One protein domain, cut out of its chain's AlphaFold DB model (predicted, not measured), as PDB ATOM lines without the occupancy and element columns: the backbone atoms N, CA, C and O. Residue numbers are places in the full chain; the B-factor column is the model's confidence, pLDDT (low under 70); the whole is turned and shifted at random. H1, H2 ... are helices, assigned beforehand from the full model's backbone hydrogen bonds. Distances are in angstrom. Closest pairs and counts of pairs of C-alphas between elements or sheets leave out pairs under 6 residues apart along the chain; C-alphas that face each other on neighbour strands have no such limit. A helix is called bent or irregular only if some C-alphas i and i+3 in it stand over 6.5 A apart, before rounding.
ATOM      1  N   VAL A 112     -26.341  15.942  11.608       96.12
ATOM      2  CA  VAL A 112     -26.804  16.646  10.409       96.12
ATOM      3  C   VAL A 112     -26.490  18.127  10.567       96.12
ATOM      4  O   VAL A 112     -27.218  18.875  11.209       96.12
ATOM      5  N   LEU A 113     -25.341  18.530  10.033       95.94
ATOM      6  CA  LEU A 113     -24.882  19.915  10.033       95.94
ATOM      7  C   LEU A 113     -24.970  20.461   8.608       95.94
ATOM      8  O   LEU A 113     -24.727  19.727   7.648       95.94
ATOM      9  N   ARG A 114     -25.333  21.738   8.483       96.75
ATOM     10  CA  ARG A 114     -25.248  22.466   7.216       96.75
ATOM     11  C   ARG A 114     -23.799  22.895   6.989       96.75
ATOM     12  O   ARG A 114     -23.105  23.200   7.958       96.75
ATOM     13  N   TYR A 115     -23.380  22.947   5.729       96.69
ATOM     14  CA  TYR A 115     -22.196  23.723   5.359       96.69
ATOM     15  C   TYR A 115     -22.468  25.213   5.609       96.69
ATOM     16  O   TYR A 115     -23.606  25.667   5.470       96.69
ATOM     17  N   ALA A 116     -21.439  25.964   5.980       95.88
ATOM     18  CA  ALA A 116     -21.458  27.416   6.064       95.88
ATOM     19  C   ALA A 116     -21.240  28.052   4.687       95.88
ATOM     20  O   ALA A 116     -20.726  27.423   3.765       95.88
ATOM     21  N   GLN A 117     -21.567  29.339   4.545       95.19
ATOM     22  CA  GLN A 117     -21.366  30.062   3.283       95.19
ATOM     23  C   GLN A 117     -19.900  30.064   2.821       95.19
ATOM     24  O   GLN A 117     -19.640  30.033   1.616       95.19
ATOM     25  N   ARG A 118     -18.945  30.071   3.762       94.00
ATOM     26  CA  ARG A 118     -17.507  29.981   3.470       94.00
ATOM     27  C   ARG A 118     -17.115  28.645   2.838       94.00
ATOM     28  O   ARG A 118     -16.253  28.646   1.969       94.00
ATOM     29  N   ASP A 119     -17.755  27.543   3.217       94.81
ATOM     30  CA  ASP A 119     -17.350  26.197   2.784       94.81
ATOM     31  C   ASP A 119     -17.550  25.970   1.275       94.81
ATOM     32  O   ASP A 119     -16.923  25.100   0.680       94.81
ATOM     33  N   PHE A 120     -18.380  26.797   0.632       96.12
ATOM     34  CA  PHE A 120     -18.570  26.809  -0.823       96.12
ATOM     35  C   PHE A 120     -17.474  27.582  -1.573       96.12
ATOM     36  O   PHE A 120     -17.466  27.588  -2.801       96.12
ATOM     37  N   LYS A 121     -16.567  28.257  -0.856       94.94
ATOM     38  CA  LYS A 121     -15.567  29.184  -1.403       94.94
ATOM     39  C   LYS A 121     -14.133  28.735  -1.105       94.94
ATOM     40  O   LYS A 121     -13.311  29.566  -0.723       94.94
ATOM     41  N   GLY A 122     -13.833  27.440  -1.218       93.00
ATOM     42  CA  GLY A 122     -12.513  26.896  -0.871       93.00
ATOM     43  C   GLY A 122     -11.357  27.636  -1.555       93.00
ATOM     44  O   GLY A 122     -10.403  28.063  -0.896       93.00
ATOM     45  N   TRP A 123     -11.471  27.890  -2.861       95.31
ATOM     46  CA  TRP A 123     -10.434  28.595  -3.609       95.31
ATOM     47  C   TRP A 123     -10.428  30.090  -3.293       95.31
ATOM     48  O   TRP A 123      -9.398  30.642  -2.911       95.31
ATOM     49  N   SER A 124     -11.569  30.766  -3.422       95.25
ATOM     50  CA  SER A 124     -11.625  32.223  -3.257       95.25
ATOM     51  C   SER A 124     -11.379  32.685  -1.817       95.25
ATOM     52  O   SER A 124     -10.962  33.824  -1.610       95.25
ATOM     53  N   ALA A 125     -11.661  31.845  -0.818       92.44
ATOM     54  CA  ALA A 125     -11.528  32.197   0.592       92.44
ATOM     55  C   ALA A 125     -10.215  31.723   1.230       92.44
ATOM     56  O   ALA A 125      -9.731  32.403   2.139       92.44
ATOM     57  N   ASP A 126      -9.669  30.587   0.782       92.00
ATOM     58  CA  ASP A 126      -8.499  29.933   1.387       92.00
ATOM     59  C   ASP A 126      -7.379  29.595   0.381       92.00
ATOM     60  O   ASP A 126      -6.262  29.279   0.793       92.00
ATOM     61  N   GLY A 127      -7.628  29.684  -0.930       94.25
ATOM     62  CA  GLY A 127      -6.680  29.280  -1.977       94.25
ATOM     63  C   GLY A 127      -6.498  27.762  -2.088       94.25
ATOM     64  O   GLY A 127      -5.461  27.308  -2.576       94.25
ATOM     65  N   ILE A 128      -7.467  26.980  -1.599       91.69
ATOM     66  CA  ILE A 128      -7.420  25.513  -1.511       91.69
ATOM     67  C   ILE A 128      -8.582  24.916  -2.314       91.69
ATOM     68  O   ILE A 128      -9.701  25.405  -2.230       91.69
ATOM     69  N   GLU A 129      -8.329  23.829  -3.049       89.12
ATOM     70  CA  GLU A 129      -9.339  23.140  -3.876       89.12
ATOM     71  C   GLU A 129     -10.035  24.087  -4.881       89.12
ATOM     72  O   GLU A 129      -9.371  24.913  -5.509       89.12
ATOM     73  N   GLU A 130     -11.343  23.926  -5.091       93.50
ATOM     74  CA  GLU A 130     -12.159  24.695  -6.029       93.50
ATOM     75  C   GLU A 130     -13.335  25.352  -5.293       93.50
ATOM     76  O   GLU A 130     -13.816  24.857  -4.270       93.50
ATOM     77  N   ASP A 131     -13.831  26.464  -5.836       96.94
ATOM     78  CA  ASP A 131     -15.124  26.998  -5.417       96.94
ATOM     79  C   ASP A 131     -16.247  26.117  -5.963       96.94
ATOM     80  O   ASP A 131     -16.226  25.672  -7.114       96.94
ATOM     81  N   TRP A 132     -17.271  25.897  -5.144       96.88
ATOM     82  CA  TRP A 132     -18.437  25.147  -5.576       96.88
ATOM     83  C   TRP A 132     -19.206  25.951  -6.632       96.88
ATOM     84  O   TRP A 132     -19.383  27.161  -6.484       96.88
ATOM     85  N   PRO A 133     -19.775  25.296  -7.659       96.62
ATOM     86  CA  PRO A 133     -20.635  25.956  -8.641       96.62
ATOM     87  C   PRO A 133     -22.038  26.280  -8.087       96.62
ATOM     88  O   PRO A 133     -22.953  26.552  -8.859       96.62
ATOM     89  N   LEU A 134     -22.223  26.184  -6.768       97.12
ATOM     90  CA  LEU A 134     -23.458  26.426  -6.028       97.12
ATOM     91  C   LEU A 134     -23.126  27.248  -4.787       97.12
ATOM     92  O   LEU A 134     -22.063  27.086  -4.187       97.12
ATOM     93  N   THR A 135     -24.066  28.080  -4.366       96.69
ATOM     94  CA  THR A 135     -23.960  28.880  -3.146       96.69
ATOM     95  C   THR A 135     -24.767  28.283  -1.995       96.69
ATOM     96  O   THR A 135     -25.681  27.478  -2.190       96.69
ATOM     97  N   TYR A 136     -24.460  28.721  -0.769       96.69
ATOM     98  CA  TYR A 136     -25.283  28.392   0.396       96.69
ATOM     99  C   TYR A 136     -26.742  28.815   0.196       96.69
ATOM    100  O   TYR A 136     -27.633  28.022   0.470       96.69
ATOM    101  N   ASP A 137     -26.987  30.019  -0.326       96.94
ATOM    102  CA  ASP A 137     -28.339  30.564  -0.498       96.94
ATOM    103  C   ASP A 137     -29.173  29.734  -1.488       96.94
ATOM    104  O   ASP A 137     -30.378  29.567  -1.308       96.94
ATOM    105  N   GLU A 138     -28.536  29.141  -2.503       97.88
ATOM    106  CA  GLU A 138     -29.193  28.199  -3.418       97.88
ATOM    107  C   GLU A 138     -29.540  26.864  -2.744       97.88
ATOM    108  O   GLU A 138     -30.551  26.247  -3.085       97.88
ATOM    109  N   LEU A 139     -28.729  26.409  -1.780       97.31
ATOM    110  CA  LEU A 139     -28.956  25.159  -1.048       97.31
ATOM    111  C   LEU A 139     -29.803  25.317   0.220       97.31
ATOM    112  O   LEU A 139     -30.400  24.329   0.656       97.31
ATOM    113  N   GLU A 140     -29.910  26.516   0.800       96.94
ATOM    114  CA  GLU A 140     -30.662  26.792   2.033       96.94
ATOM    115  C   GLU A 140     -32.099  26.233   1.975       96.94
ATOM    116  O   GLU A 140     -32.487  25.515   2.905       96.94
ATOM    117  N   PRO A 141     -32.880  26.427   0.887       97.25
ATOM    118  CA  PRO A 141     -34.231  25.873   0.800       97.25
ATOM    119  C   PRO A 141     -34.255  24.338   0.804       97.25
ATOM    120  O   PRO A 141     -35.202  23.728   1.306       97.25
ATOM    121  N   TYR A 142     -33.220  23.690   0.262       97.31
ATOM    122  CA  TYR A 142     -33.109  22.231   0.233       97.31
ATOM    123  C   TYR A 142     -32.664  21.665   1.579       97.31
ATOM    124  O   TYR A 142     -33.187  20.625   1.985       97.31
ATOM    125  N   TYR A 143     -31.766  22.357   2.290       97.62
ATOM    126  CA  TYR A 143     -31.439  22.040   3.679       97.62
ATOM    127  C   TYR A 143     -32.682  22.110   4.564       97.62
ATOM    128  O   TYR A 143     -32.989  21.157   5.275       97.62
ATOM    129  N   GLU A 144     -33.448  23.191   4.451       96.94
ATOM    130  CA  GLU A 144     -34.674  23.374   5.222       96.94
ATOM    131  C   GLU A 144     -35.688  22.259   4.940       96.94
ATOM    132  O   GLU A 144     -36.254  21.641   5.847       96.94
ATOM    133  N   ARG A 145     -35.867  21.934   3.655       97.12
ATOM    134  CA  ARG A 145     -36.778  20.878   3.226       97.12
ATOM    135  C   ARG A 145     -36.370  19.510   3.767       97.12
ATOM    136  O   ARG A 145     -37.239  18.770   4.229       97.12
ATOM    137  N   ILE A 146     -35.087  19.143   3.700       96.88
ATOM    138  CA  ILE A 146     -34.646  17.826   4.178       96.88
ATOM    139  C   ILE A 146     -34.693  17.735   5.705       96.88
ATOM    140  O   ILE A 146     -35.091  16.693   6.221       96.88
ATOM    141  N   GLU A 147     -34.365  18.808   6.427       97.56
ATOM    142  CA  GLU A 147     -34.401  18.836   7.892       97.56
ATOM    143  C   GLU A 147     -35.815  18.596   8.432       97.56
ATOM    144  O   GLU A 147     -36.017  17.736   9.297       97.56
ATOM    145  N   GLN A 148     -36.810  19.262   7.840       96.75
ATOM    146  CA  GLN A 148     -38.220  18.986   8.117       96.75
ATOM    147  C   GLN A 148     -38.599  17.563   7.712       96.75
ATOM    148  O   GLN A 148     -39.276  16.854   8.454       96.75
ATOM    149  N   MET A 149     -38.156  17.099   6.543       95.94
ATOM    150  CA  MET A 149     -38.534  15.779   6.039       95.94
ATOM    151  C   MET A 149     -38.046  14.635   6.942       95.94
ATOM    152  O   MET A 149     -38.753  13.633   7.085       95.94
ATOM    153  N   ILE A 150     -36.857  14.764   7.543       96.81
ATOM    154  CA  ILE A 150     -36.253  13.716   8.385       96.81
ATOM    155  C   ILE A 150     -36.529  13.888   9.883       96.81
ATOM    156  O   ILE A 150     -36.388  12.909  10.624       96.81
ATOM    157  N   GLY A 151     -36.967  15.078  10.306       97.31
ATOM    158  CA  GLY A 151     -37.219  15.426  11.704       97.31
ATOM    159  C   GLY A 151     -35.916  15.667  12.460       97.31
ATOM    160  O   GLY A 151     -35.501  14.842  13.275       97.31
ATOM    161  N   VAL A 152     -35.240  16.773  12.156       98.19
ATOM    162  CA  VAL A 152     -33.988  17.149  12.827       98.19
ATOM    163  C   VAL A 152     -34.279  17.815  14.162       98.19
ATOM    164  O   VAL A 152     -35.067  18.750  14.226       98.19
ATOM    165  N   CYS A 153     -33.632  17.346  15.225       97.88
ATOM    166  CA  CYS A 153     -33.598  18.025  16.509       97.88
ATOM    167  C   CYS A 153     -32.377  18.937  16.611       97.88
ATOM    168  O   CYS A 153     -31.294  18.608  16.116       97.88
ATOM    169  N   GLY A 154     -32.553  20.078  17.265       96.56
ATOM    170  CA  GLY A 154     -31.524  21.101  17.361       96.56
ATOM    171  C   GLY A 154     -32.107  22.439  17.784       96.56
ATOM    172  O   GLY A 154     -33.249  22.525  18.228       96.56
ATOM    173  N   GLN A 155     -31.303  23.481  17.641       95.31
ATOM    174  CA  GLN A 155     -31.702  24.864  17.859       95.31
ATOM    175  C   GLN A 155     -30.844  25.778  16.979       95.31
ATOM    176  O   GLN A 155     -29.856  25.325  16.389       95.31
ATOM    177  N   ASP A 156     -31.238  27.046  16.893       95.81
ATOM    178  CA  ASP A 156     -30.363  28.083  16.369       95.81
ATOM    179  C   ASP A 156     -29.376  28.517  17.450       95.81
ATOM    180  O   ASP A 156     -29.763  28.998  18.514       95.81
ATOM    181  N   ASP A 157     -28.096  28.288  17.173       93.81
ATOM    182  CA  ASP A 157     -26.995  28.601  18.076       93.81
ATOM    183  C   ASP A 157     -26.320  29.941  17.726       93.81
ATOM    184  O   ASP A 157     -25.370  30.337  18.398       93.81
ATOM    185  N   GLY A 158     -26.771  30.630  16.667       93.81
ATOM    186  CA  GLY A 158     -26.211  31.909  16.223       93.81
ATOM    187  C   GLY A 158     -24.789  31.813  15.655       93.81
ATOM    188  O   GLY A 158     -24.055  32.800  15.668       93.81
ATOM    189  N   LEU A 159     -24.374  30.629  15.192       93.69
ATOM    190  CA  LEU A 159     -23.027  30.373  14.676       93.69
ATOM    191  C   LEU A 159     -23.007  30.349  13.144       93.69
ATOM    192  O   LEU A 159     -23.609  29.473  12.526       93.69
ATOM    193  N   GLU A 160     -22.227  31.246  12.539       93.12
ATOM    194  CA  GLU A 160     -22.048  31.321  11.079       93.12
ATOM    195  C   GLU A 160     -21.416  30.049  10.494       93.12
ATOM    196  O   GLU A 160     -21.787  29.609   9.411       93.12
ATOM    197  N   ILE A 161     -20.492  29.421  11.228       93.31
ATOM    198  CA  ILE A 161     -19.774  28.213  10.784       93.31
ATOM    199  C   ILE A 161     -20.640  26.946  10.795       93.31
ATOM    200  O   ILE A 161     -20.263  25.932  10.220       93.31
ATOM    201  N   VAL A 162     -21.790  26.985  11.471       94.19
ATOM    202  CA  VAL A 162     -22.780  25.904  11.481       94.19
ATOM    203  C   VAL A 162     -24.179  26.522  11.439       94.19
ATOM    204  O   VAL A 162     -24.904  26.476  12.441       94.19
ATOM    205  N   PRO A 163     -24.591  27.103  10.296       95.69
ATOM    206  CA  PRO A 163     -25.874  27.785  10.185       95.69
ATOM    207  C   PRO A 163     -27.027  26.864  10.568       95.69
ATOM    208  O   PRO A 163     -27.030  25.677  10.226       95.69
ATOM    209  N   ALA A 164     -27.992  27.396  11.306       95.25
ATOM    210  CA  ALA A 164     -29.166  26.652  11.726       95.25
ATOM    211  C   ALA A 164     -30.284  26.707  10.684       95.25
ATOM    212  O   ALA A 164     -30.378  27.630   9.876       95.25
ATOM    213  N   GLY A 165     -31.135  25.691  10.717       92.88
ATOM    214  CA  GLY A 165     -32.422  25.684  10.046       92.88
ATOM    215  C   GLY A 165     -33.521  26.314  10.878       92.88
ATOM    216  O   GLY A 165     -33.360  26.592  12.067       92.88
ATOM    217  N   LYS A 166     -34.662  26.529  10.229       92.50
ATOM    218  CA  LYS A 166     -35.807  27.248  10.800       92.50
ATOM    219  C   LYS A 166     -36.733  26.309  11.566       92.50
ATOM    220  O   LYS A 166     -37.412  26.738  12.498       92.50
ATOM    221  N   HIS A 167     -36.761  25.029  11.194       93.19
ATOM    222  CA  HIS A 167     -37.733  24.067  11.701       93.19
ATOM    223  C   HIS A 167     -37.068  22.840  12.336       93.19
ATOM    224  O   HIS A 167     -36.989  21.765  11.738       93.19
ATOM    225  N   TYR A 168     -36.643  22.992  13.593       97.19
ATOM    226  CA  TYR A 168     -36.130  21.891  14.405       97.19
ATOM    227  C   TYR A 168     -37.142  21.372  15.425       97.19
ATOM    228  O   TYR A 168     -37.938  22.110  16.005       97.19
ATOM    229  N   LEU A 169     -37.064  20.068  15.673       98.00
ATOM    230  CA  LEU A 169     -37.591  19.458  16.885       98.00
ATOM    231  C   LEU A 169     -36.773  19.937  18.096       98.00
ATOM    232  O   LEU A 169     -35.599  20.285  17.929       98.00
ATOM    233  N   PRO A 170     -37.336  19.894  19.321       97.44
ATOM    234  CA  PRO A 170     -36.614  20.286  20.527       97.44
ATOM    235  C   PRO A 170     -35.239  19.609  20.617       97.44
ATOM    236  O   PRO A 170     -35.152  18.409  20.325       97.44
ATOM    237  N   PRO A 171     -34.177  20.332  21.013       96.75
ATOM    238  CA  PRO A 171     -32.824  19.792  21.058       96.75
ATOM    239  C   PRO A 171     -32.715  18.642  22.064       96.75
ATOM    240  O   PRO A 171     -33.493  18.528  23.014       96.75
ATOM    241  N   LEU A 172     -31.709  17.787  21.868       94.62
ATOM    242  CA  LEU A 172     -31.398  16.743  22.841       94.62
ATOM    243  C   LEU A 172     -30.965  17.379  24.172       94.62
ATOM    244  O   LEU A 172     -30.125  18.285  24.158       94.62
ATOM    245  N   PRO A 173     -31.480  16.892  25.317       92.88
ATOM    246  CA  PRO A 173     -30.988  17.312  26.618       92.88
ATOM    247  C   PRO A 173     -29.509  16.975  26.772       92.88
ATOM    248  O   PRO A 173     -29.052  15.914  26.336       92.88
ATOM    249  N   TRP A 174     -28.775  17.858  27.440       93.44
ATOM    250  CA  TRP A 174     -27.374  17.617  27.740       93.44
ATOM    251  C   TRP A 174     -27.200  16.478  28.742       93.44
ATOM    252  O   TRP A 174     -27.943  16.317  29.712       93.44
ATOM    253  N   ARG A 175     -26.155  15.691  28.518       92.88
ATOM    254  CA  ARG A 175     -25.642  14.689  29.446       92.88
ATOM    255  C   ARG A 175     -24.905  15.383  30.587       92.88
ATOM    256  O   ARG A 175     -24.400  16.497  30.447       92.88
ATOM    257  N   CYS A 176     -24.719  14.672  31.700       94.56
ATOM    258  CA  CYS A 176     -23.939  15.177  32.833       94.56
ATOM    259  C   CYS A 176     -22.536  15.661  32.420       94.56
ATOM    260  O   CYS A 176     -22.079  16.697  32.897       94.56
ATOM    261  N   SER A 177     -21.873  14.952  31.500       94.88
ATOM    262  CA  SER A 177     -20.559  15.337  30.968       94.88
ATOM    263  C   SER A 177     -20.592  16.642  30.170       94.88
ATOM    264  O   SER A 177     -19.661  17.433  30.266       94.88
ATOM    265  N   GLU A 178     -21.662  16.891  29.416       95.25
ATOM    266  CA  GLU A 178     -21.830  18.105  28.607       95.25
ATOM    267  C   GLU A 178     -22.113  19.315  29.508       95.25
ATOM    268  O   GLU A 178     -21.536  20.377  29.301       95.25
ATOM    269  N   HIS A 179     -22.875  19.144  30.597       95.06
ATOM    270  CA  HIS A 179     -23.019  20.189  31.619       95.06
ATOM    271  C   HIS A 179     -21.698  20.538  32.322       95.06
ATOM    272  O   HIS A 179     -21.457  21.708  32.620       95.06
ATOM    273  N   ILE A 180     -20.846  19.546  32.606       94.81
ATOM    274  CA  ILE A 180     -19.510  19.781  33.179       94.81
ATOM    275  C   ILE A 180     -18.636  20.537  32.175       94.81
ATOM    276  O   ILE A 180     -18.024  21.539  32.541       94.81
ATOM    277  N   LEU A 181     -18.626  20.092  30.914       95.31
ATOM    278  CA  LEU A 181     -17.861  20.731  29.849       95.31
ATOM    279  C   LEU A 181     -18.301  22.181  29.643       95.31
ATOM    280  O   LEU A 181     -17.454  23.066  29.624       95.31
ATOM    281  N   HIS A 182     -19.609  22.439  29.598       93.62
ATOM    282  CA  HIS A 182     -20.139  23.792  29.480       93.62
ATOM    283  C   HIS A 182     -19.658  24.701  30.604       93.62
ATOM    284  O   HIS A 182     -19.259  25.823  30.344       93.62
ATOM    285  N   ARG A 183     -19.653  24.241  31.862       91.38
ATOM    286  CA  ARG A 183     -19.144  25.060  32.977       91.38
ATOM    287  C   ARG A 183     -17.664  25.401  32.820       91.38
ATOM    288  O   ARG A 183     -17.266  26.471  33.262       91.38
ATOM    289  N   ALA A 184     -16.876  24.504  32.228       91.69
ATOM    290  CA  ALA A 184     -15.453  24.721  31.995       91.69
ATOM    291  C   ALA A 184     -15.187  25.662  30.810       91.69
ATOM    292  O   ALA A 184     -14.261  26.460  30.876       91.69
ATOM    293  N   THR A 185     -15.989  25.584  29.743       93.88
ATOM    294  CA  THR A 185     -15.842  26.449  28.560       93.88
ATOM    295  C   THR A 185     -16.549  27.795  28.717       93.88
ATOM    296  O   THR A 185     -16.196  28.767  28.046       93.88
ATOM    297  N   ASN A 186     -17.529  27.885  29.620       85.25
ATOM    298  CA  ASN A 186     -18.247  29.112  29.924       85.25
ATOM    299  C   ASN A 186     -17.275  30.172  30.467       85.25
ATOM    300  O   ASN A 186     -16.594  29.956  31.466       85.25
ATOM    301  N   GLY A 187     -17.208  31.322  29.794       85.44
ATOM    302  CA  GLY A 187     -16.244  32.391  30.084       85.44
ATOM    303  C   GLY A 187     -14.936  32.328  29.283       85.44
ATOM    304  O   GLY A 187     -14.195  33.303  29.291       85.44
ATOM    305  N   MET A 188     -14.672  31.247  28.538       94.44
ATOM    306  CA  MET A 188     -13.527  31.154  27.610       94.44
ATOM    307  C   MET A 188     -13.851  31.658  26.195       94.44
ATOM    308  O   MET A 188     -12.980  31.669  25.332       94.44
ATOM    309  N   GLY A 189     -15.109  32.025  25.931       88.50
ATOM    310  CA  GLY A 189     -15.570  32.400  24.590       88.50
ATOM    311  C   GLY A 189     -15.685  31.221  23.614       88.50
ATOM    312  O   GLY A 189     -15.835  31.447  22.419       88.50
ATOM    313  N   ILE A 190     -15.627  29.975  24.101       91.25
ATOM    314  CA  ILE A 190     -15.788  28.763  23.285       91.25
ATOM    315  C   ILE A 190     -17.244  28.279  23.406       91.25
ATOM    316  O   ILE A 190     -17.622  27.783  24.476       91.25
ATOM    317  N   PRO A 191     -18.072  28.411  22.352       90.25
ATOM    318  CA  PRO A 191     -19.464  27.984  22.399       90.25
ATOM    319  C   PRO A 191     -19.566  26.454  22.446       90.25
ATOM    320  O   PRO A 191     -18.922  25.749  21.668       90.25
ATOM    321  N   LEU A 192     -20.411  25.943  23.344       92.94
ATOM    322  CA  LEU A 192     -20.837  24.545  23.353       92.94
ATOM    323  C   LEU A 192     -22.309  24.483  22.940       92.94
ATOM    324  O   LEU A 192     -23.156  25.077  23.605       92.94
ATOM    325  N   ILE A 193     -22.601  23.747  21.871       92.50
ATOM    326  CA  ILE A 193     -23.951  23.616  21.310       92.50
ATOM    327  C   ILE A 193     -24.474  22.190  21.463       92.50
ATOM    328  O   ILE A 193     -23.704  21.224  21.479       92.50
ATOM    329  N   SER A 194     -25.797  22.040  21.513       93.44
ATOM    330  CA  SER A 194     -26.414  20.727  21.330       93.44
ATOM    331  C   SER A 194     -26.211  20.267  19.892       93.44
ATOM    332  O   SER A 194     -26.584  20.961  18.948       93.44
ATOM    333  N   VAL A 195     -25.653  19.072  19.708       93.88
ATOM    334  CA  VAL A 195     -25.473  18.506  18.369       93.88
ATOM    335  C   VAL A 195     -26.818  18.364  17.650       93.88
ATOM    336  O   VAL A 195     -27.775  17.813  18.199       93.88
ATOM    337  N   ARG A 196     -26.880  18.827  16.399       96.75
ATOM    338  CA  ARG A 196     -28.073  18.705  15.557       96.75
ATOM    339  C   ARG A 196     -28.145  17.310  14.968       96.75
ATOM    340  O   ARG A 196     -27.179  16.831  14.359       96.75
ATOM    341  N   LYS A 197     -29.260  16.618  15.209       97.00
ATOM    342  CA  LYS A 197     -29.386  15.195  14.880       97.00
ATOM    343  C   LYS A 197     -30.708  14.857  14.213       97.00
ATOM    344  O   LYS A 197     -31.755  15.337  14.616       97.00
ATOM    345  N   ALA A 198     -30.683  13.927  13.265       97.50
ATOM    346  CA  ALA A 198     -31.883  13.295  12.718       97.50
ATOM    347  C   ALA A 198     -32.403  12.208  13.683       97.50
ATOM    348  O   ALA A 198     -32.427  11.014  13.373       97.50
ATOM    349  N   VAL A 199     -32.735  12.636  14.903       97.50
ATOM    350  CA  VAL A 199     -33.275  11.836  16.005       97.50
ATOM    351  C   VAL A 199     -34.537  12.525  16.496       97.50
ATOM    352  O   VAL A 199     -34.494  13.679  16.910       97.50
TER     353      VAL A 199
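AT A GLANCE: This is residues 112 to 199 of the 316 residues of the protein "GMC_OxRdtase_N domain-containing protein" of Acidobacteria bacterium (UniProt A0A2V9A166). Little regular structure is present: a loose, flat body made mainly of loops, with H1, H2 and H3 toward one end, H4 at the other, and the unnamed residues 151 to 175 winding between H3 and H4. The 88 printed residues include four named helices, H1 to H4 in chain order, and no named strand; the class is all helix, with 34 residues, under half, in named elements. The radius of gyration of the C-alphas is 15.3 A and the spans are 43 by 33 by 17 A.

HOW THE PARTS SIT: H1, residues 117 to 120, and H2, residues 122 to 126, are close but not clearly touching; their closest C-alphas, of Arg 118 and Ala 125, are 7.0 A apart. H1 and H3, residues 136 to 150, only just touch, with 3 pairs of C-alphas within 8 A, through residues 136 to 137 of H3 alone; the closest C-alphas, of Gln 117 and Tyr 136, are 5.1 A apart. H4, residues 176 to 185, is apart from H1, H2 and H3. Every O i to N i+4 pair is within hydrogen-bond range in H2 and H4, and 9 of 11 in H3; H1 is too short for one.

IN THESE COORDINATES: H1 begins at C-alpha 117 (-21.366, 30.062, 3.283). H3 is 20.0 A long and only just irregular: C-alphas 138 and 141 are 7.0 A apart. H4, 14.5 A long, ends at C-alpha 185 (-15.842, 26.449, 28.560).

THE WHOLE: The two C-alphas farthest apart, of Pro 133 and Cys 176, are 43.0 A apart. The H3 to H4 link is long, residues 184 to 189 stand free, the printed part has no cut, and no printed residue is under 70 in pLDDT.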